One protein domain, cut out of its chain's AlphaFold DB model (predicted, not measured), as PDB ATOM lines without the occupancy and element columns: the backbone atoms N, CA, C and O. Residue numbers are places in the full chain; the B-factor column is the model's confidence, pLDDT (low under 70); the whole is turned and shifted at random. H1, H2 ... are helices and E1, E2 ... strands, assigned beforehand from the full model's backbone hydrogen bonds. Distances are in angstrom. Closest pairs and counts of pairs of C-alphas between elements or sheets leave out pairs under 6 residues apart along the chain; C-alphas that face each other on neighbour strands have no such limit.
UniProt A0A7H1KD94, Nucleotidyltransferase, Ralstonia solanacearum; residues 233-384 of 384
ATOM      1  N   ASP A 233     270.162 231.006 244.598       76.12
ATOM      2  CA  ASP A 233     268.762 230.567 244.675       76.12
ATOM      3  C   ASP A 233     268.609 229.028 244.665       76.12
ATOM      4  O   ASP A 233     269.588 228.275 244.651       76.12
ATOM      5  N   LEU A 234     267.354 228.556 244.682       82.19
ATOM      6  CA  LEU A 234     267.009 227.133 244.687       82.19
ATOM      7  C   LEU A 234     267.384 226.406 243.382       82.19
ATOM      8  O   LEU A 234     267.694 225.217 243.438       82.19
ATOM      9  N   VAL A 235     267.395 227.088 242.231       88.19
ATOM     10  CA  VAL A 235     267.788 226.486 240.943       88.19
ATOM     11  C   VAL A 235     269.262 226.094 240.993       88.19
ATOM     12  O   VAL A 235     269.596 224.940 240.725       88.19
ATOM     13  N   GLU A 236     270.133 227.012 241.417       86.69
ATOM     14  CA  GLU A 236     271.561 226.720 241.575       86.69
ATOM     15  C   GLU A 236     271.810 225.637 242.626       86.69
ATOM     16  O   GLU A 236     272.665 224.767 242.445       86.69
ATOM     17  N   TRP A 237     271.028 225.613 243.705       84.69
ATOM     18  CA  TRP A 237     271.197 224.581 244.719       84.69
ATOM     19  C   TRP A 237     270.832 223.182 244.198       84.69
ATOM     20  O   TRP A 237     271.580 222.228 244.422       84.69
ATOM     21  N   VAL A 238     269.735 223.052 243.442       87.94
ATOM     22  CA  VAL A 238     269.332 221.773 242.830       87.94
ATOM     23  C   VAL A 238     270.313 221.337 241.743       87.94
ATOM     24  O   VAL A 238     270.639 220.152 241.684       87.94
ATOM     25  N   LYS A 239     270.852 222.265 240.941       89.44
ATOM     26  CA  LYS A 239     271.897 221.965 239.943       89.44
ATOM     27  C   LYS A 239     273.123 221.296 240.570       89.44
ATOM     28  O   LYS A 239     273.676 220.369 239.989       89.44
ATOM     29  N   ASN A 240     273.526 221.747 241.757       86.19
ATOM     30  CA  ASN A 240     274.748 221.278 242.412       86.19
ATOM     31  C   ASN A 240     274.535 220.066 243.334       86.19
ATOM     32  O   ASN A 240     275.406 219.204 243.429       86.19
ATOM     33  N   ALA A 241     273.396 219.988 244.023       85.12
ATOM     34  CA  ALA A 241     273.144 218.981 245.059       85.12
ATOM     35  C   ALA A 241     271.990 218.008 244.730       85.12
ATOM     36  O   ALA A 241     271.706 217.086 245.503       85.12
ATOM     37  N   GLY A 242     271.341 218.178 243.575       87.75
ATOM     38  CA  GLY A 242     270.231 217.355 243.096       87.75
ATOM     39  C   GLY A 242     268.909 217.606 243.828       87.75
ATOM     40  O   GLY A 242     268.816 218.393 244.765       87.75
ATOM     41  N   VAL A 243     267.852 216.886 243.439       87.69
ATOM     42  CA  VAL A 243     266.470 217.103 243.927       87.69
ATOM     43  C   VAL A 243     266.269 216.930 245.438       87.69
ATOM     44  O   VAL A 243     265.250 217.353 245.976       87.69
ATOM     45  N   LYS A 244     267.226 216.322 246.151       86.06
ATOM     46  CA  LYS A 244     267.133 216.086 247.602       86.06
ATOM     47  C   LYS A 244     267.160 217.377 248.421       86.06
ATOM     48  O   LYS A 244     266.693 217.364 249.556       86.06
ATOM     49  N   VAL A 245     267.689 218.469 247.863       83.56
ATOM     50  CA  VAL A 245     267.696 219.780 248.534       83.56
ATOM     51  C   VAL A 245     266.377 220.528 248.397       83.56
ATOM     52  O   VAL A 245     266.179 221.540 249.065       83.56
ATOM     53  N   ILE A 246     265.461 220.041 247.553       85.06
ATOM     54  CA  ILE A 246     264.168 220.686 247.354       85.06
ATOM     55  C   ILE A 246     263.375 220.616 248.663       85.06
ATOM     56  O   ILE A 246     263.098 219.517 249.158       85.06
ATOM     57  N   PRO A 247     262.963 221.767 249.224       81.75
ATOM     58  CA  PRO A 247     262.212 221.790 250.465       81.75
ATOM     59  C   PRO A 247     260.915 220.988 250.353       81.75
ATOM     60  O   PRO A 247     260.122 221.160 249.423       81.75
ATOM     61  N   SER A 248     260.650 220.130 251.337       78.75
ATOM     62  CA  SER A 248     259.443 219.297 251.358       78.75
ATOM     63  C   SER A 248     258.148 220.121 251.384       78.75
ATOM     64  O   SER A 248     257.118 219.662 250.878       78.75
ATOM     65  N   ASN A 249     258.204 221.352 251.905       81.75
ATOM     66  CA  ASN A 249     257.091 222.297 251.937       81.75
ATOM     67  C   ASN A 249     256.789 222.948 250.574       81.75
ATOM     68  O   ASN A 249     255.731 223.553 250.436       81.75
ATOM     69  N   LEU A 250     257.635 222.788 249.548       86.31
ATOM     70  CA  LEU A 250     257.361 223.313 248.202       86.31
ATOM     71  C   LEU A 250     256.036 222.764 247.636       86.31
ATOM     72  O   LEU A 250     255.272 223.475 246.990       86.31
ATOM     73  N   ARG A 251     255.717 221.503 247.953       88.69
ATOM     74  CA  ARG A 251     254.446 220.854 247.578       88.69
ATOM     75  C   ARG A 251     253.262 221.249 248.459       88.69
ATOM     76  O   ARG A 251     252.123 220.903 248.153       88.69
ATOM     77  N   ARG A 252     253.550 221.932 249.564       88.44
ATOM     78  CA  ARG A 252     252.609 222.333 250.612       88.44
ATOM     79  C   ARG A 252     252.292 223.823 250.574       88.44
ATOM     80  O   ARG A 252     251.559 224.314 251.423       88.44
ATOM     81  N   LEU A 253     252.777 224.546 249.567       89.88
ATOM     82  CA  LEU A 253     252.472 225.966 249.431       89.88
ATOM     83  C   LEU A 253     250.957 226.204 249.300       89.88
ATOM     84  O   LEU A 253     250.242 225.338 248.771       89.88
ATOM     85  N   PRO A 254     250.451 227.369 249.740       89.19
ATOM     86  CA  PRO A 254     249.013 227.624 249.778       89.19
ATOM     87  C   PRO A 254     248.335 227.645 248.403       89.19
ATOM     88  O   PRO A 254     247.170 227.266 248.283       89.19
ATOM     89  N   HIS A 255     249.042 228.077 247.350       90.19
ATOM     90  CA  HIS A 255     248.503 228.108 245.983       90.19
ATOM     91  C   HIS A 255     248.492 226.735 245.300       90.19
ATOM     92  O   HIS A 255     247.879 226.586 244.244       90.19
ATOM     93  N   VAL A 256     249.150 225.732 245.887       93.06
ATOM     94  CA  VAL A 256     249.152 224.361 245.373       93.06
ATOM     95  C   VAL A 256     247.833 223.702 245.765       93.06
ATOM     96  O   VAL A 256     247.549 223.454 246.932       93.06
ATOM     97  N   GLU A 257     246.983 223.399 244.798       93.94
ATOM     98  CA  GLU A 257     245.638 222.907 245.066       93.94
ATOM     99  C   GLU A 257     245.676 221.497 245.671       93.94
ATOM    100  O   GLU A 257     246.309 220.588 245.132       93.94
ATOM    101  N   ARG A 258     244.994 221.282 246.804       92.56
ATOM    102  CA  ARG A 258     244.931 219.964 247.456       92.56
ATOM    103  C   ARG A 258     243.978 219.010 246.711       92.56
ATOM    104  O   ARG A 258     242.919 219.454 246.259       92.56
ATOM    105  N   PRO A 259     244.289 217.699 246.610       92.38
ATOM    106  CA  PRO A 259     243.453 216.736 245.886       92.38
ATOM    107  C   PRO A 259     242.014 216.712 246.398       92.38
ATOM    108  O   PRO A 259     241.779 216.594 247.593       92.38
ATOM    109  N   LYS A 260     241.019 216.784 245.510       89.69
ATOM    110  CA  LYS A 260     239.590 216.842 245.891       89.69
ATOM    111  C   LYS A 260     238.907 215.467 245.974       89.69
ATOM    112  O   LYS A 260     237.746 215.383 246.365       89.69
ATOM    113  N   TRP A 261     239.605 214.400 245.595       91.38
ATOM    114  CA  TRP A 261     239.052 213.048 245.479       91.38
ATOM    115  C   TRP A 261     239.274 212.229 246.750       91.38
ATOM    116  O   TRP A 261     240.338 212.305 247.360       91.38
ATOM    117  N   ARG A 262     238.283 211.410 247.128       89.44
ATOM    118  CA  ARG A 262     238.446 210.432 248.214       89.44
ATOM    119  C   ARG A 262     239.388 209.305 247.751       89.44
ATOM    120  O   ARG A 262     239.259 208.872 246.602       89.44
ATOM    121  N   PRO A 263     240.279 208.788 248.613       92.56
ATOM    122  CA  PRO A 263     241.102 207.628 248.280       92.56
ATOM    123  C   PRO A 263     240.263 206.388 247.930       92.56
ATOM    124  O   PRO A 263     239.222 206.108 248.541       92.56
ATOM    125  N   ALA A 264     240.712 205.632 246.930       92.31
ATOM    126  CA  ALA A 264     240.228 204.280 246.681       92.31
ATOM    127  C   ALA A 264     240.737 203.327 247.777       92.31
ATOM    128  O   ALA A 264     241.747 203.590 248.423       92.31
ATOM    129  N   LYS A 265     240.037 202.201 247.984       90.75
ATOM    130  CA  LYS A 265     240.470 201.168 248.948       90.75
ATOM    131  C   LYS A 265     241.832 200.570 248.583       90.75
ATOM    132  O   LYS A 265     242.587 200.187 249.464       90.75
ATOM    133  N   THR A 266     242.115 200.478 247.288       89.81
ATOM    134  CA  THR A 266     243.366 199.966 246.738       89.81
ATOM    135  C   THR A 266     244.023 201.060 245.910       89.81
ATOM    136  O   THR A 266     243.391 201.636 245.023       89.81
ATOM    137  N   ALA A 267     245.284 201.351 246.228       91.31
ATOM    138  CA  ALA A 267     246.098 202.292 245.478       91.31
ATOM    139  C   ALA A 267     247.034 201.545 244.522       91.31
ATOM    140  O   ALA A 267     247.551 200.479 244.856       91.31
ATOM    141  N   VAL A 268     247.265 202.116 243.345       94.00
ATOM    142  CA  VAL A 268     248.231 201.630 242.358       94.00
ATOM    143  C   VAL A 268     249.360 202.637 242.187       94.00
ATOM    144  O   VAL A 268     249.167 203.848 242.317       94.00
ATOM    145  N   THR A 269     250.552 202.137 241.873       96.19
ATOM    146  CA  THR A 269     251.714 202.982 241.592       96.19
ATOM    147  C   THR A 269     251.549 203.700 240.257       96.19
ATOM    148  O   THR A 269     251.355 203.058 239.222       96.19
ATOM    149  N   VAL A 270     251.701 205.023 240.279       97.12
ATOM    150  CA  VAL A 270     251.706 205.890 239.098       97.12
ATOM    151  C   VAL A 270     253.113 206.455 238.931       97.12
ATOM    152  O   VAL A 270     253.646 207.062 239.857       97.12
ATOM    153  N   LYS A 271     253.724 206.260 237.764       97.75
ATOM    154  CA  LYS A 271     255.033 206.833 237.417       97.75
ATOM    155  C   LYS A 271     254.863 207.900 236.346       97.75
ATOM    156  O   LYS A 271     254.034 207.727 235.460       97.75
ATOM    157  N   ILE A 272     255.659 208.964 236.424       97.94
ATOM    158  CA  ILE A 272     255.779 209.979 235.371       97.94
ATOM    159  C   ILE A 272     257.106 209.762 234.643       97.94
ATOM    160  O   ILE A 272     258.148 209.627 235.283       97.94
ATOM    161  N   SER A 273     257.067 209.773 233.316       96.94
ATOM    162  CA  SER A 273     258.227 209.993 232.454       96.94
ATOM    163  C   SER A 273     258.076 211.322 231.717       96.94
ATOM    164  O   SER A 273     256.958 211.810 231.530       96.94
ATOM    165  N   ALA A 274     259.197 211.924 231.314       97.19
ATOM    166  CA  ALA A 274     259.194 213.200 230.615       97.19
ATOM    167  C   ALA A 274     260.134 213.198 229.406       97.19
ATOM    168  O   ALA A 274     261.163 212.516 229.401       97.19
ATOM    169  N   GLN A 275     259.765 213.956 228.373       96.00
ATOM    170  CA  GLN A 275     260.570 214.155 227.170       96.00
ATOM    171  C   GLN A 275     260.458 215.597 226.668       96.00
ATOM    172  O   GLN A 275     259.357 216.147 226.638       96.00
ATOM    173  N   LEU A 276     261.562 216.196 226.216       94.50
ATOM    174  CA  LEU A 276     261.518 217.452 225.468       94.50
ATOM    175  C   LEU A 276     260.884 217.222 224.094       94.50
ATOM    176  O   LEU A 276     261.183 216.242 223.411       94.50
ATOM    177  N   VAL A 277     260.027 218.155 223.695       89.25
ATOM    178  CA  VAL A 277     259.304 218.184 222.421       89.25
ATOM    179  C   VAL A 277     259.528 219.538 221.747       89.25
ATOM    180  O   VAL A 277     259.484 220.582 222.399       89.25
ATOM    181  N   GLY A 278     259.769 219.520 220.431       70.62
ATOM    182  CA  GLY A 278     260.016 220.728 219.627       70.62
ATOM    183  C   GLY A 278     261.325 220.745 218.823       70.62
ATOM    184  O   GLY A 278     261.594 221.739 218.159       70.62
ATOM    185  N   GLY A 279     262.124 219.670 218.855       64.38
ATOM    186  CA  GLY A 279     263.282 219.455 217.970       64.38
ATOM    187  C   GLY A 279     263.092 218.252 217.032       64.38
ATOM    188  O   GLY A 279     262.025 217.643 217.011       64.38
ATOM    189  N   SER A 280     264.133 217.872 216.276       58.50
ATOM    190  CA  SER A 280     264.094 216.723 215.345       58.50
ATOM    191  C   SER A 280     263.867 215.366 216.026       58.50
ATOM    192  O   SER A 280     263.417 214.429 215.373       58.50
ATOM    193  N   TYR A 281     264.156 215.257 217.328       67.06
ATOM    194  CA  TYR A 281     263.965 214.051 218.131       67.06
ATOM    195  C   TYR A 281     263.492 214.412 219.542       67.06
ATOM    196  O   TYR A 281     263.944 215.408 220.112       67.06
ATOM    197  N   ASN A 282     262.625 213.578 220.119       84.56
ATOM    198  CA  ASN A 282     262.247 213.691 221.525       84.56
ATOM    199  C   ASN A 282     263.419 213.246 222.408       84.56
ATOM    200  O   ASN A 282     263.935 212.141 222.234       84.56
ATOM    201  N   GLN A 283     263.814 214.077 223.370       90.69
ATOM    202  CA  GLN A 283     264.898 213.760 224.307       90.69
ATOM    203  C   GLN A 283     264.326 213.418 225.686       90.69
ATOM    204  O   GLN A 283     263.572 214.233 226.216       90.69
ATOM    205  N   PRO A 284     264.638 212.248 226.279       94.56
ATOM    206  CA  PRO A 284     264.244 211.928 227.649       94.56
ATOM    207  C   PRO A 284     264.782 212.947 228.655       94.56
ATOM    208  O   PRO A 284     265.908 213.415 228.515       94.56
ATOM    209  N   VAL A 285     263.981 213.248 229.675       95.50
ATOM    210  CA  VAL A 285     264.331 214.162 230.769       95.50
ATOM    211  C   VAL A 285     264.131 213.440 232.094       95.50
ATOM    212  O   VAL A 285     263.060 212.867 232.331       95.50
ATOM    213  N   ALA A 286     265.139 213.465 232.963       95.69
ATOM    214  CA  ALA A 286     265.015 213.001 234.334       95.69
ATOM    215  C   ALA A 286     264.506 214.124 235.253       95.69
ATOM    216  O   ALA A 286     264.673 215.316 235.002       95.69
ATOM    217  N   SER A 287     263.838 213.730 236.337       96.06
ATOM    218  CA  SER A 287     263.335 214.671 237.343       96.06
ATOM    219  C   SER A 287     264.502 215.423 237.982       96.06
ATOM    220  O   SER A 287     265.404 214.798 238.541       96.06
ATOM    221  N   GLY A 288     264.465 216.754 237.924       94.06
ATOM    222  CA  GLY A 288     265.527 217.622 238.431       94.06
ATOM    223  C   GLY A 288     266.612 217.999 237.426       94.06
ATOM    224  O   GLY A 288     267.478 218.792 237.792       94.06
ATOM    225  N   ASP A 289     266.573 217.475 236.197       94.25
ATOM    226  CA  ASP A 289     267.506 217.902 235.153       94.25
ATOM    227  C   ASP A 289     267.337 219.409 234.882       94.25
ATOM    228  O   ASP A 289     266.198 219.879 234.771       94.25
ATOM    229  N   PRO A 290     268.435 220.179 234.764       93.31
ATOM    230  CA  PRO A 290     268.371 221.586 234.385       93.31
ATOM    231  C   PRO A 290     267.946 221.735 232.924       93.31
ATOM    232  O   PRO A 290     268.534 221.133 232.023       93.31
ATOM    233  N   LEU A 291     266.930 222.557 232.686       94.19
ATOM    234  CA  LEU A 291     266.357 222.801 231.369       94.19
ATOM    235  C   LEU A 291     266.399 224.289 231.034       94.19
ATOM    236  O   LEU A 291     266.128 225.139 231.875       94.19
ATOM    237  N   ARG A 292     266.665 224.606 229.768       91.94
ATOM    238  CA  ARG A 292     266.597 225.983 229.269       91.94
ATOM    239  C   ARG A 292     265.159 226.384 228.966       91.94
ATOM    240  O   ARG A 292     264.352 225.554 228.548       91.94
ATOM    241  N   THR A 293     264.868 227.675 229.082       91.06
ATOM    242  CA  THR A 293     263.599 228.235 228.606       91.06
ATOM    243  C   THR A 293     263.431 228.076 227.090       91.06
ATOM    244  O   THR A 293     264.404 228.201 226.343       91.06
ATOM    245  N   GLY A 294     262.196 227.873 226.623       85.94
ATOM    246  CA  GLY A 294     261.839 227.855 225.197       85.94
ATOM    247  C   GLY A 294     261.191 226.551 224.716       85.94
ATOM    248  O   GLY A 294     260.082 226.611 224.182       85.94
ATOM    249  N   PRO A 295     261.823 225.372 224.889       86.50
ATOM    250  CA  PRO A 295     261.233 224.094 224.501       86.50
ATOM    251  C   PRO A 295     259.942 223.769 225.264       86.50
ATOM    252  O   PRO A 295     259.659 224.313 226.335       86.50
ATOM    253  N   SER A 296     259.170 222.824 224.726       93.19
ATOM    254  CA  SER A 296     258.095 222.176 225.477       93.19
ATOM    255  C   SER A 296     258.595 220.879 226.100       93.19
ATOM    256  O   SER A 296     259.477 220.213 225.561       93.19
ATOM    257  N   ILE A 297     257.976 220.477 227.200       95.62
ATOM    258  CA  ILE A 297     258.173 219.175 227.829       95.62
ATOM    259  C   ILE A 297     256.846 218.421 227.827       95.62
ATOM    260  O   ILE A 297     255.794 218.987 228.118       95.62
ATOM    261  N   ARG A 298     256.876 217.140 227.464       96.88
ATOM    262  CA  ARG A 298     255.728 216.237 227.529       96.88
ATOM    263  C   ARG A 298     255.923 215.270 228.678       96.88
ATOM    264  O   ARG A 298     256.901 214.528 228.691       96.88
ATOM    265  N   PHE A 299     254.956 215.243 229.580       97.94
ATOM    266  CA  PHE A 299     254.844 214.249 230.635       97.94
ATOM    267  C   PHE A 299     253.928 213.120 230.180       97.94
ATOM    268  O   PHE A 299     252.904 213.375 229.545       97.94
ATOM    269  N   THR A 300     254.266 211.886 230.538       97.44
ATOM    270  CA  THR A 300     253.442 210.699 230.293       97.44
ATOM    271  C   THR A 300     253.384 209.856 231.554       97.44
ATOM    272  O   THR A 300     254.394 209.668 232.230       97.44
ATOM    273  N   VAL A 301     252.197 209.349 231.886       97.38
ATOM    274  CA  VAL A 301     252.025 208.428 233.013       97.38
ATOM    275  C   VAL A 301     252.025 206.972 232.587       97.38
ATOM    276  O   VAL A 301     251.448 206.600 231.566       97.38
ATOM    277  N   SER A 302     252.610 206.134 233.438       96.62
ATOM    278  CA  SER A 302     252.620 204.685 233.282       96.62
ATOM    279  C   SER A 302     252.460 203.967 234.620       96.62
ATOM    280  O   SER A 302     252.642 204.541 235.698       96.62
ATOM    281  N   THR A 303     252.166 202.672 234.552       95.94
ATOM    282  CA  THR A 303     252.242 201.762 235.698       95.94
ATOM    283  C   THR A 303     253.692 201.586 236.165       95.94
ATOM    284  O   THR A 303     254.647 202.027 235.512       95.94
ATOM    285  N   ALA A 304     253.882 200.864 237.275       92.31
ATOM    286  CA  ALA A 304     255.208 200.468 237.745       92.31
ATOM    287  C   ALA A 304     256.035 199.703 236.690       92.31
ATOM    288  O   ALA A 304     257.261 199.844 236.695       92.31
ATOM    289  N   MET A 305     255.366 198.959 235.797       92.25
ATOM    290  CA  MET A 305     255.957 198.156 234.716       92.25
ATOM    291  C   MET A 305     256.115 198.927 233.392       92.25
ATOM    292  O   MET A 305     256.503 198.337 232.391       92.25
ATOM    293  N   GLY A 306     255.791 200.224 233.351       90.88
ATOM    294  CA  GLY A 306     255.907 201.037 232.132       90.88
ATOM    295  C   GLY A 306     254.750 200.879 231.139       90.88
ATOM    296  O   GLY A 306     254.810 201.424 230.042       90.88
ATOM    297  N   THR A 307     253.680 200.169 231.506       92.75
ATOM    298  CA  THR A 307     252.479 200.030 230.668       92.75
ATOM    299  C   THR A 307     251.497 201.183 230.886       92.75
ATOM    300  O   THR A 307     251.524 201.852 231.920       92.75
ATOM    301  N   SER A 308     250.616 201.423 229.915       92.81
ATOM    302  CA  SER A 308     249.566 202.443 230.018       92.81
ATOM    303  C   SER A 308     248.393 201.970 230.885       92.81
ATOM    304  O   SER A 308     248.095 200.775 230.942       92.81
ATOM    305  N   PHE A 309     247.698 202.904 231.535       94.25
ATOM    306  CA  PHE A 309     246.454 202.614 232.251       94.25
ATOM    307  C   PHE A 309     245.268 202.499 231.283       94.25
ATOM    308  O   PHE A 309     245.220 203.171 230.252       94.25
ATOM    309  N   SER A 310     244.268 201.687 231.642       93.50
ATOM    310  CA  SER A 310     243.017 201.589 230.880       93.50
ATOM    311  C   SER A 310     242.288 202.934 230.866       93.50
ATOM    312  O   SER A 310     241.803 203.407 231.896       93.50
ATOM    313  N   THR A 311     242.167 203.541 229.686       92.50
ATOM    314  CA  THR A 311     241.442 204.805 229.481       92.50
ATOM    315  C   THR A 311     239.935 204.652 229.678       92.50
ATOM    316  O   THR A 311     239.253 205.651 229.901       92.50
ATOM    317  N   ASN A 312     239.400 203.430 229.618       93.00
ATOM    318  CA  ASN A 312     237.988 203.152 229.892       93.00
ATOM    319  C   ASN A 312     237.686 203.189 231.393       93.00
ATOM    320  O   ASN A 312     236.615 203.638 231.792       93.00
ATOM    321  N   GLU A 313     238.640 202.775 232.226       94.50
ATOM    322  CA  GLU A 313     238.471 202.700 233.679       94.50
ATOM    323  C   GLU A 313     238.957 203.967 234.392       94.50
ATOM    324  O   GLU A 313     238.337 204.427 235.357       94.50
ATOM    325  N   PHE A 314     240.042 204.566 233.899       95.56
ATOM    326  CA  PHE A 314     240.723 205.666 234.565       95.56
ATOM    327  C   PHE A 314     240.805 206.922 233.701       95.56
ATOM    328  O   PHE A 314     240.804 206.887 232.469       95.56
ATOM    329  N   ARG A 315     240.903 208.061 234.382       95.94
ATOM    330  CA  ARG A 315     241.342 209.338 233.812       95.94
ATOM    331  C   ARG A 315     242.489 209.897 234.638       95.94
ATOM    332  O   ARG A 315     242.584 209.611 235.831       95.94
ATOM    333  N   ILE A 316     243.308 210.732 234.017       97.12
ATOM    334  CA  ILE A 316     244.410 211.421 234.684       97.12
ATOM    335  C   ILE A 316     244.025 212.873 234.913       97.12
ATOM    336  O   ILE A 316     243.458 213.523 234.036       97.12
ATOM    337  N   LYS A 317     244.341 213.374 236.103       97.69
ATOM    338  CA  LYS A 317     244.403 214.804 236.386       97.69
ATOM    339  C   LYS A 317     245.843 215.163 236.721       97.69
ATOM    340  O   LYS A 317     246.477 214.482 237.520       97.69
ATOM    341  N   TRP A 318     246.348 216.219 236.105       98.12
ATOM    342  CA  TRP A 318     247.710 216.710 236.282       98.12
ATOM    343  C   TRP A 318     247.698 217.916 237.203       98.12
ATOM    344  O   TRP A 318     246.942 218.849 236.955       98.12
ATOM    345  N   ARG A 319     248.535 217.932 238.235       97.62
ATOM    346  CA  ARG A 319     248.810 219.153 238.993       97.62
ATOM    347  C   ARG A 319     250.100 219.752 238.469       97.62
ATOM    348  O   ARG A 319     251.144 219.111 238.555       97.62
ATOM    349  N   ILE A 320     250.002 220.954 237.911       96.75
ATOM    350  CA  ILE A 320     251.143 221.692 237.365       96.75
ATOM    351  C   ILE A 320     251.408 222.863 238.290       96.75
ATOM    352  O   ILE A 320     250.545 223.735 238.436       96.75
ATOM    353  N   SER A 321     252.577 222.852 238.920       94.88
ATOM    354  CA  SER A 321     252.908 223.801 239.968       94.88
ATOM    355  C   SER A 321     254.084 224.666 239.563       94.88
ATOM    356  O   SER A 321     255.236 224.236 239.641       94.88
ATOM    357  N   ASN A 322     253.772 225.900 239.172       93.25
ATOM    358  CA  ASN A 322     254.783 226.927 238.993       93.25
ATOM    359  C   ASN A 322     255.075 227.567 240.348       93.25
ATOM    360  O   ASN A 322     254.183 227.874 241.147       93.25
ATOM    361  N   THR A 323     256.353 227.763 240.581       83.50
ATOM    362  CA  THR A 323     256.959 228.216 241.829       83.50
ATOM    363  C   THR A 323     258.002 229.274 241.475       83.50
ATOM    364  O   THR A 323     258.244 229.533 240.301       83.50
ATOM    365  N   ASP A 324     258.628 229.877 242.476       82.56
ATOM    366  CA  ASP A 324     259.672 230.888 242.297       82.56
ATOM    367  C   ASP A 324     259.240 232.242 241.728       82.56
ATOM    368  O   ASP A 324     258.101 232.498 241.327       82.56
ATOM    369  N   ARG A 325     260.212 233.154 241.790       83.44
ATOM    370  CA  ARG A 325     260.062 234.583 241.557       83.44
ATOM    371  C   ARG A 325     259.644 234.917 240.128       83.44
ATOM    372  O   ARG A 325     258.761 235.743 239.958       83.44
ATOM    373  N   ALA A 326     260.204 234.255 239.115       89.12
ATOM    374  CA  ALA A 326     259.857 234.550 237.723       89.12
ATOM    375  C   ALA A 326     258.371 234.271 237.428       89.12
ATOM    376  O   ALA A 326     257.704 235.075 236.780       89.12
ATOM    377  N   ALA A 327     257.832 233.163 237.949       89.94
ATOM    378  CA  ALA A 327     256.410 232.853 237.831       89.94
ATOM    379  C   ALA A 327     255.545 233.783 238.698       89.94
ATOM    380  O   ALA A 327     254.454 234.162 238.277       89.94
ATOM    381  N   TYR A 328     256.022 234.166 239.888       86.12
ATOM    382  CA  TYR A 328     255.350 235.139 240.754       86.12
ATOM    383  C   TYR A 328     255.205 236.510 240.078       86.12
ATOM    384  O   TYR A 328     254.086 237.005 239.948       86.12
ATOM    385  N   ASP A 329     256.308 237.083 239.591       88.19
ATOM    386  CA  ASP A 329     256.355 238.415 238.975       88.19
ATOM    387  C   ASP A 329     255.513 238.469 237.688       88.19
ATOM    388  O   ASP A 329     254.888 239.484 237.383       88.19
ATOM    389  N   ALA A 330     255.421 237.348 236.962       91.00
ATOM    390  CA  ALA A 330     254.569 237.205 235.782       91.00
ATOM    391  C   ALA A 330     253.081 236.950 236.105       91.00
ATOM    392  O   ALA A 330     252.275 236.838 235.181       91.00
ATOM    393  N   ASN A 331     252.698 236.831 237.384       89.12
ATOM    394  CA  ASN A 331     251.364 236.408 237.831       89.12
ATOM    395  C   ASN A 331     250.940 235.045 237.238       89.12
ATOM    396  O   ASN A 331     249.807 234.842 236.804       89.12
ATOM    397  N   GLN A 332     251.892 234.114 237.187       92.62
ATOM    398  CA  GLN A 332     251.799 232.796 236.546       92.62
ATOM    399  C   GLN A 332     252.134 231.665 237.521       92.62
ATOM    400  O   GLN A 332     252.558 230.576 237.120       92.62
ATOM    401  N   LEU A 333     251.917 231.906 238.816       90.56
ATOM    402  CA  LEU A 333     251.865 230.838 239.805       90.56
ATOM    403  C   LEU A 333     250.719 229.898 239.458       90.56
ATOM    404  O   LEU A 333     249.556 230.290 239.370       90.56
ATOM    405  N   ARG A 334     251.066 228.630 239.282       93.62
ATOM    406  CA  ARG A 334     250.123 227.547 239.034       93.62
ATOM    407  C   ARG A 334     250.229 226.562 240.182       93.62
ATOM    408  O   ARG A 334     251.266 226.454 240.827       93.62
ATOM    409  N   GLY A 335     249.140 225.857 240.420       92.88
ATOM    410  CA  GLY A 335     249.069 224.757 241.375       92.88
ATOM    411  C   GLY A 335     247.777 223.954 241.261       92.88
ATOM    412  O   GLY A 335     247.545 223.072 242.079       92.88
ATOM    413  N   GLY A 336     246.932 224.274 240.275       94.81
ATOM    414  CA  GLY A 336     245.637 223.639 240.063       94.81
ATOM    415  C   GLY A 336     245.711 222.347 239.255       94.81
ATOM    416  O   GLY A 336     246.778 221.946 238.778       94.81
ATOM    417  N   PHE A 337     244.553 221.708 239.087       96.50
ATOM    418  CA  PHE A 337     244.414 220.485 238.294       96.50
ATOM    419  C   PHE A 337     244.025 220.749 236.838       96.50
ATOM    420  O   PHE A 337     243.100 221.502 236.547       96.50
ATOM    421  N   TYR A 338     244.661 220.019 235.928       97.31
ATOM    422  CA  TYR A 338     244.461 220.098 234.488       97.31
ATOM    423  C   TYR A 338     244.175 218.712 233.903       97.31
ATOM    424  O   TYR A 338     244.588 217.688 234.452       97.31
ATOM    425  N   ASP A 339     243.451 218.669 232.788       96.81
ATOM    426  CA  ASP A 339     243.253 217.441 232.017       96.81
ATOM    427  C   ASP A 339     244.492 217.087 231.184       96.81
ATOM    428  O   ASP A 339     245.378 217.917 230.966       96.81
ATOM    429  N   SER A 340     244.571 215.835 230.742       96.38
ATOM    430  CA  SER A 340     245.522 215.418 229.708       96.38
ATOM    431  C   SER A 340     245.228 216.112 228.373       96.38
ATOM    432  O   SER A 340     244.099 216.553 228.134       96.38
ATOM    433  N   ASP A 341     246.219 216.171 227.485       93.88
ATOM    434  CA  ASP A 341     246.043 216.782 226.167       93.88
ATOM    435  C   ASP A 341     245.061 215.974 225.302       93.88
ATOM    436  O   ASP A 341     244.949 214.745 225.404       93.88
ATOM    437  N   SER A 342     244.345 216.677 224.421       89.38
ATOM    438  CA  SER A 342     243.388 216.058 223.501       89.38
ATOM    439  C   SER A 342     244.075 215.018 222.610       89.38
ATOM    440  O   SER A 342     245.135 215.269 222.044       89.38
ATOM    441  N   GLY A 343     243.477 213.831 222.496       87.31
ATOM    442  CA  GLY A 343     244.039 212.711 221.731       87.31
ATOM    443  C   GLY A 343     245.152 211.929 222.446       87.31
ATOM    444  O   GLY A 343     245.477 210.827 222.009       87.31
ATOM    445  N   THR A 344     245.684 212.417 223.574       88.81
ATOM    446  CA  THR A 344     246.706 211.719 224.376       88.81
ATOM    447  C   THR A 344     246.300 211.646 225.854       88.81
ATOM    448  O   THR A 344     246.852 212.354 226.694       88.81
ATOM    449  N   PRO A 345     245.359 210.757 226.227       90.25
ATOM    450  CA  PRO A 345     244.708 210.762 227.544       90.25
ATOM    451  C   PRO A 345     245.638 210.475 228.736       90.25
ATOM    452  O   PRO A 345     245.238 210.681 229.883       90.25
ATOM    453  N   MET A 346     246.865 210.021 228.478       93.94
ATOM    454  CA  MET A 346     247.891 209.702 229.480       93.94
ATOM    455  C   MET A 346     249.070 210.678 229.462       93.94
ATOM    456  O   MET A 346     250.078 210.415 230.115       93.94
ATOM    457  N   SER A 347     248.961 211.782 228.721       95.81
ATOM    458  CA  SER A 347     250.054 212.733 228.553       95.81
ATOM    459  C   SER A 347     249.587 214.173 228.678       95.81
ATOM    460  O   SER A 347     248.432 214.494 228.397       95.81
ATOM    461  N   ARG A 348     250.514 215.038 229.075       96.88
ATOM    462  CA  ARG A 348     250.316 216.481 229.103       96.88
ATOM    463  C   ARG A 348     251.594 217.202 228.712       96.88
ATOM    464  O   ARG A 348     252.666 216.870 229.217       96.88
ATOM    465  N   GLN A 349     251.472 218.181 227.833       95.94
ATOM    466  CA  GLN A 349     252.555 219.033 227.382       95.94
ATOM    467  C   GLN A 349     252.507 220.386 228.098       95.94
ATOM    468  O   GLN A 349     251.444 220.975 228.289       95.94
ATOM    469  N   GLU A 350     253.673 220.880 228.498       96.31
ATOM    470  CA  GLU A 350     253.850 222.171 229.162       96.31
ATOM    471  C   GLU A 350     255.038 222.923 228.552       96.31
ATOM    472  O   GLU A 350     255.999 222.315 228.077       96.31
ATOM    473  N   GLY A 351     254.965 224.253 228.549       94.31
ATOM    474  CA  GLY A 351     256.061 225.115 228.102       94.31
ATOM    475  C   GLY A 351     257.048 225.416 229.230       94.31
ATOM    476  O   GLY A 351     256.648 225.586 230.381       94.31
ATOM    477  N   LEU A 352     258.333 225.533 228.896       94.38
ATOM    478  CA  LEU A 352     259.389 225.912 229.837       94.38
ATOM    479  C   LEU A 352     259.635 227.425 229.754       94.38
ATOM    480  O   LEU A 352     260.450 227.880 228.953       94.38
ATOM    481  N   LEU A 353     258.876 228.216 230.520       93.56
ATOM    482  CA  LEU A 353     258.847 229.684 230.372       93.56
ATOM    483  C   LEU A 353     259.449 230.457 231.546       93.56
ATOM    484  O   LEU A 353     260.017 231.525 231.340       93.56
ATOM    485  N   TYR A 354     259.297 229.954 232.769       93.06
ATOM    486  CA  TYR A 354     259.655 230.693 233.976       93.06
ATOM    487  C   TYR A 354     260.838 230.014 234.645       93.06
ATOM    488  O   TYR A 354     260.777 228.833 234.954       93.06
ATOM    489  N   ARG A 355     261.918 230.757 234.876       92.81
ATOM    490  CA  ARG A 355     263.064 230.252 235.631       92.81
ATOM    491  C   ARG A 355     262.640 229.886 237.061       92.81
ATOM    492  O   ARG A 355     262.019 230.709 237.739       92.81
ATOM    493  N   GLY A 356     263.000 228.694 237.532       91.56
ATOM    494  CA  GLY A 356     262.617 228.207 238.861       91.56
ATOM    495  C   GLY A 356     262.601 226.685 239.000       91.56
ATOM    496  O   GLY A 356     262.837 225.951 238.044       91.56
ATOM    497  N   VAL A 357     262.301 226.207 240.210       92.38
ATOM    498  CA  VAL A 357     262.151 224.779 240.532       92.38
ATOM    499  C   VAL A 357     260.680 224.425 240.684       92.38
ATOM    500  O   VAL A 357     260.106 224.496 241.774       92.38
ATOM    501  N   HIS A 358     260.062 224.042 239.575       94.94
ATOM    502  CA  HIS A 358     258.652 223.678 239.475       94.94
ATOM    503  C   HIS A 358     258.440 222.184 239.706       94.94
ATOM    504  O   HIS A 358     259.391 221.402 239.794       94.94
ATOM    505  N   PHE A 359     257.182 221.758 239.791       96.06
ATOM    506  CA  PHE A 359     256.875 220.334 239.858       96.06
ATOM    507  C   PHE A 359     255.548 219.968 239.204       96.06
ATOM    508  O   PHE A 359     254.608 220.764 239.132       96.06
ATOM    509  N   VAL A 360     255.490 218.717 238.757       97.75
ATOM    510  CA  VAL A 360     254.330 218.090 238.134       97.75
ATOM    511  C   VAL A 360     253.984 216.813 238.881       97.75
ATOM    512  O   VAL A 360     254.852 216.000 239.187       97.75
ATOM    513  N   GLU A 361     252.702 216.617 239.153       97.88
ATOM    514  CA  GLU A 361     252.175 215.379 239.723       97.88
ATOM    515  C   GLU A 361     250.993 214.884 238.900       97.88
ATOM    516  O   GLU A 361     250.235 215.671 238.328       97.88
ATOM    517  N   ALA A 362     250.802 213.569 238.887       98.06
ATOM    518  CA  ALA A 362     249.690 212.931 238.213       98.06
ATOM    519  C   ALA A 362     248.808 212.179 239.208       98.06
ATOM    520  O   ALA A 362     249.288 211.460 240.083       98.06
ATOM    521  N   PHE A 363     247.499 212.332 239.032       97.88
ATOM    522  CA  PHE A 363     246.460 211.745 239.866       97.88
ATOM    523  C   PHE A 363     245.604 210.827 238.998       97.88
ATOM    524  O   PHE A 363     244.897 211.285 238.096       97.88
ATOM    525  N   LEU A 364     245.676 209.524 239.265       97.44
ATOM    526  CA  LEU A 364     244.882 208.502 238.595       97.44
ATOM    527  C   LEU A 364     243.511 208.418 239.265       97.44
ATOM    528  O   LEU A 364     243.391 207.980 240.410       97.44
ATOM    529  N   ILE A 365     242.472 208.842 238.552       97.25
ATOM    530  CA  ILE A 365     241.100 208.888 239.056       97.25
ATOM    531  C   ILE A 365     240.286 207.780 238.401       97.25
ATOM    532  O   ILE A 365     240.155 207.738 237.174       97.25
ATOM    533  N   ARG A 366     239.696 206.902 239.214       96.00
ATOM    534  CA  ARG A 366     238.772 205.871 238.737       96.00
ATOM    535  C   ARG A 366     237.450 206.510 238.328       96.00
ATOM    536  O   ARG A 366     236.864 207.278 239.090       96.00
ATOM    537  N   LYS A 367     236.973 206.206 237.122       95.06
ATOM    538  CA  LYS A 367     235.783 206.848 236.545       95.06
ATOM    539  C   LYS A 367     234.476 206.395 237.190       95.06
ATOM    540  O   LYS A 367     233.575 207.215 237.308       95.06
ATOM    541  N   SER A 368     234.382 205.135 237.616       93.88
ATOM    542  CA  SER A 368     233.134 204.549 238.130       93.88
ATOM    543  C   SER A 368     232.624 205.206 239.413       93.88
ATOM    544  O   SER A 368     231.420 205.339 239.587       93.88
ATOM    545  N   ASP A 369     233.523 205.640 240.299       91.12
ATOM    546  CA  ASP A 369     233.171 206.216 241.602       91.12
ATOM    547  C   ASP A 369     233.943 207.499 241.947       91.12
ATOM    548  O   ASP A 369     233.864 208.002 243.069       91.12
ATOM    549  N   ASN A 370     234.692 208.041 240.982       92.50
ATOM    550  CA  ASN A 370     235.459 209.278 241.110       92.50
ATOM    551  C   ASN A 370     236.443 209.277 242.302       92.50
ATOM    552  O   ASN A 370     236.644 210.305 242.957       92.50
ATOM    553  N   ARG A 371     237.058 208.123 242.592       94.50
ATOM    554  CA  ARG A 371     238.069 207.977 243.651       94.50
ATOM    555  C   ARG A 371     239.498 208.069 243.126       94.50
ATOM    556  O   ARG A 371     239.784 207.693 241.989       94.50
ATOM    557  N   LEU A 372     240.400 208.537 243.987       96.62
ATOM    558  CA  LEU A 372     241.840 208.567 243.735       96.62
ATOM    559  C   LEU A 372     242.404 207.147 243.853       96.62
ATOM    560  O   LEU A 372     242.513 206.614 244.955       96.62
ATOM    561  N   ALA A 373     242.739 206.545 242.717       96.94
ATOM    562  CA  ALA A 373     243.327 205.213 242.627       96.94
ATOM    563  C   ALA A 373     244.858 205.238 242.724       96.94
ATOM    564  O   ALA A 373     245.460 204.217 243.016       96.94
ATOM    565  N   GLY A 374     245.506 206.378 242.498       96.75
ATOM    566  CA  GLY A 374     246.953 206.504 242.646       96.75
ATOM    567  C   GLY A 374     247.419 207.937 242.439       96.75
ATOM    568  O   GLY A 374     246.762 208.716 241.749       96.75
ATOM    569  N   GLN A 375     248.554 208.277 243.034       97.06
ATOM    570  CA  GLN A 375     249.235 209.557 242.870       97.06
ATOM    571  C   GLN A 375     250.711 209.267 242.593       97.06
ATOM    572  O   GLN A 375     251.278 208.360 243.203       97.06
ATOM    573  N   SER A 376     251.314 210.000 241.661       97.25
ATOM    574  CA  SER A 376     252.747 209.894 241.403       97.25
ATOM    575  C   SER A 376     253.568 210.624 242.462       97.25
ATOM    576  O   SER A 376     253.107 211.591 243.071       97.25
ATOM    577  N   ASP A 377     254.834 210.243 242.591       95.19
ATOM    578  CA  ASP A 377     255.830 211.158 243.140       95.19
ATOM    579  C   ASP A 377     255.919 212.434 242.277       95.19
ATOM    580  O   ASP A 377     255.578 212.405 241.083       95.19
ATOM    581  N   PRO A 378     256.342 213.571 242.857       95.50
ATOM    582  CA  PRO A 378     256.558 214.795 242.100       95.50
ATOM    583  C   PRO A 378     257.680 214.606 241.075       95.50
ATOM    584  O   PRO A 378     258.786 214.171 241.402       95.50
ATOM    585  N   PHE A 379     257.409 214.998 239.835       97.31
ATOM    586  CA  PHE A 379     258.433 215.216 238.827       97.31
ATOM    587  C   PHE A 379     258.880 216.678 238.907       97.31
ATOM    588  O   PHE A 379     258.092 217.579 238.620       97.31
ATOM    589  N   TYR A 380     260.119 216.921 239.323       96.50
ATOM    590  CA  TYR A 380     260.676 218.262 239.450       96.50
ATOM    591  C   TYR A 380     261.202 218.751 238.104       96.50
ATOM    592  O   TYR A 380     261.911 218.031 237.401       96.50
ATOM    593  N   VAL A 381     260.850 219.985 237.759       95.94
ATOM    594  CA  VAL A 381     261.237 220.651 236.514       95.94
ATOM    595  C   VAL A 381     262.072 221.862 236.900       95.94
ATOM    596  O   VAL A 381     261.544 222.819 237.466       95.94
ATOM    597  N   VAL A 382     263.375 221.794 236.643       94.88
ATOM    598  CA  VAL A 382     264.323 222.861 236.976       94.88
ATOM    599  C   VAL A 382     264.577 223.664 235.712       94.88
ATOM    600  O   VAL A 382     265.119 223.132 234.750       94.88
ATOM    601  N   ILE A 383     264.154 224.924 235.697       93.94
ATOM    602  CA  ILE A 383     264.319 225.822 234.552       93.94
ATOM    603  C   ILE A 383     265.369 226.872 234.912       93.94
ATOM    604  O   ILE A 383     265.215 227.545 235.936       93.94
ATOM    605  N   GLU A 384     266.410 227.001 234.084       89.75
ATOM    606  CA  GLU A 384     267.522 227.953 234.252       89.75
ATOM    607  C   GLU A 384     267.485 229.151 233.300       89.75
ATOM    608  O   GLU A 384     267.053 228.994 232.130       89.75
TER     609      GLU A 384
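This is residues 233 to 384 of the 384 residues of the protein "Nucleotidyltransferase" of Ralstonia solanacearum (UniProt A0A7H1KD94). What shape do these atoms make? Two sheets stand partly face to face as a sandwich with crossed strands: one of five strands built round long E7, the other of four, E2 E1 E3 E6. Short helices H1 and H3 sit at the Gly 356 end of E7, and H2 grazes the five-stranded sheet. What are the counts and size? The 152 printed residues run H1 H2 E1 E2 E3 E4 H3 E5 E6 E7 E8 E9, both sheets antiparallel, the first branched; the class is mixed, helices and strands, with under half of the residues in named elements. The whole is compact, with a radius of gyration of the C-alphas of 15.3 A and spans of 44 by 39 by 28 A.

Where is the larger sheet? E7, residues 356 to 366, spans 32.7 A from C-alpha 356 at (262.617, 228.207, 238.861); E4, residues 314 to 321, spans 22.5 A. E5 is residues 337 to 339, E8 371 to 375, and E9 379 to 383, with C-alpha 383 at (264.319, 225.822, 234.552). Where are the other elements? E1, residues 271 to 277, spans 19.3 A and E3, residues 296 to 302, 19.9 A; E2 is residues 283 to 285 and E6 347 to 351. H1, residues 234 to 241, begins with C-alpha 234 at (267.009, 227.133, 244.687); H2 is residues 248 to 252 and H3 324 to 329.

How is the branched sheet paired? E4 is on one side of E7, with N 319 and O 361 2.8 A apart; E8, with N 364 and O 374 at 2.8 A, and E9, with N 358 and O 381 at 2.9 A, are on the other side. E5 is beside E4, with N 318 and O 338 at 2.8 A. How does the second sheet meet it? Its strands stand at 41 degrees to those of the first, and the C-alphas of Ile 272 in E1 and Ala 362 in E7, their closest, are 7.3 A apart. Within it, these N and O pairs are within hydrogen-bond range: N 273 and O 300 at 2.9 A across E1 and E3, N 276 and O 283 at 2.8 A across the hairpin E1 and E2, and N 297 and O 350 at 2.8 A across E3 and E6. Where are the helices? H1 is on the branched sheet at a height of 9.7 A and only just stands up from it, rising 40.4 degrees; the closest C-alphas of H1 and E7, Val 235 and Gly 356, are 5.8 A apart. H2 only grazes that sheet with residues 250 to 251, and H3 with residues 324 to 327. How do their backbones run? In H1 and H3 every O i to N i+4 pair is within hydrogen-bond range; in H2 0 of 1 is, and 1 of 2 O i to N i+3 pairs.

How far does it reach? The two C-alphas farthest apart, Asn 240 and Ser 368, are 45.1 A apart, and the printed part has no cut. Which links are long? The links H2 to E1, residues 253 to 270, and E3 to E4 are long. Where is confidence low? The mean pLDDT of the printed part is 91.7, and residues 279 to 281 are under 70.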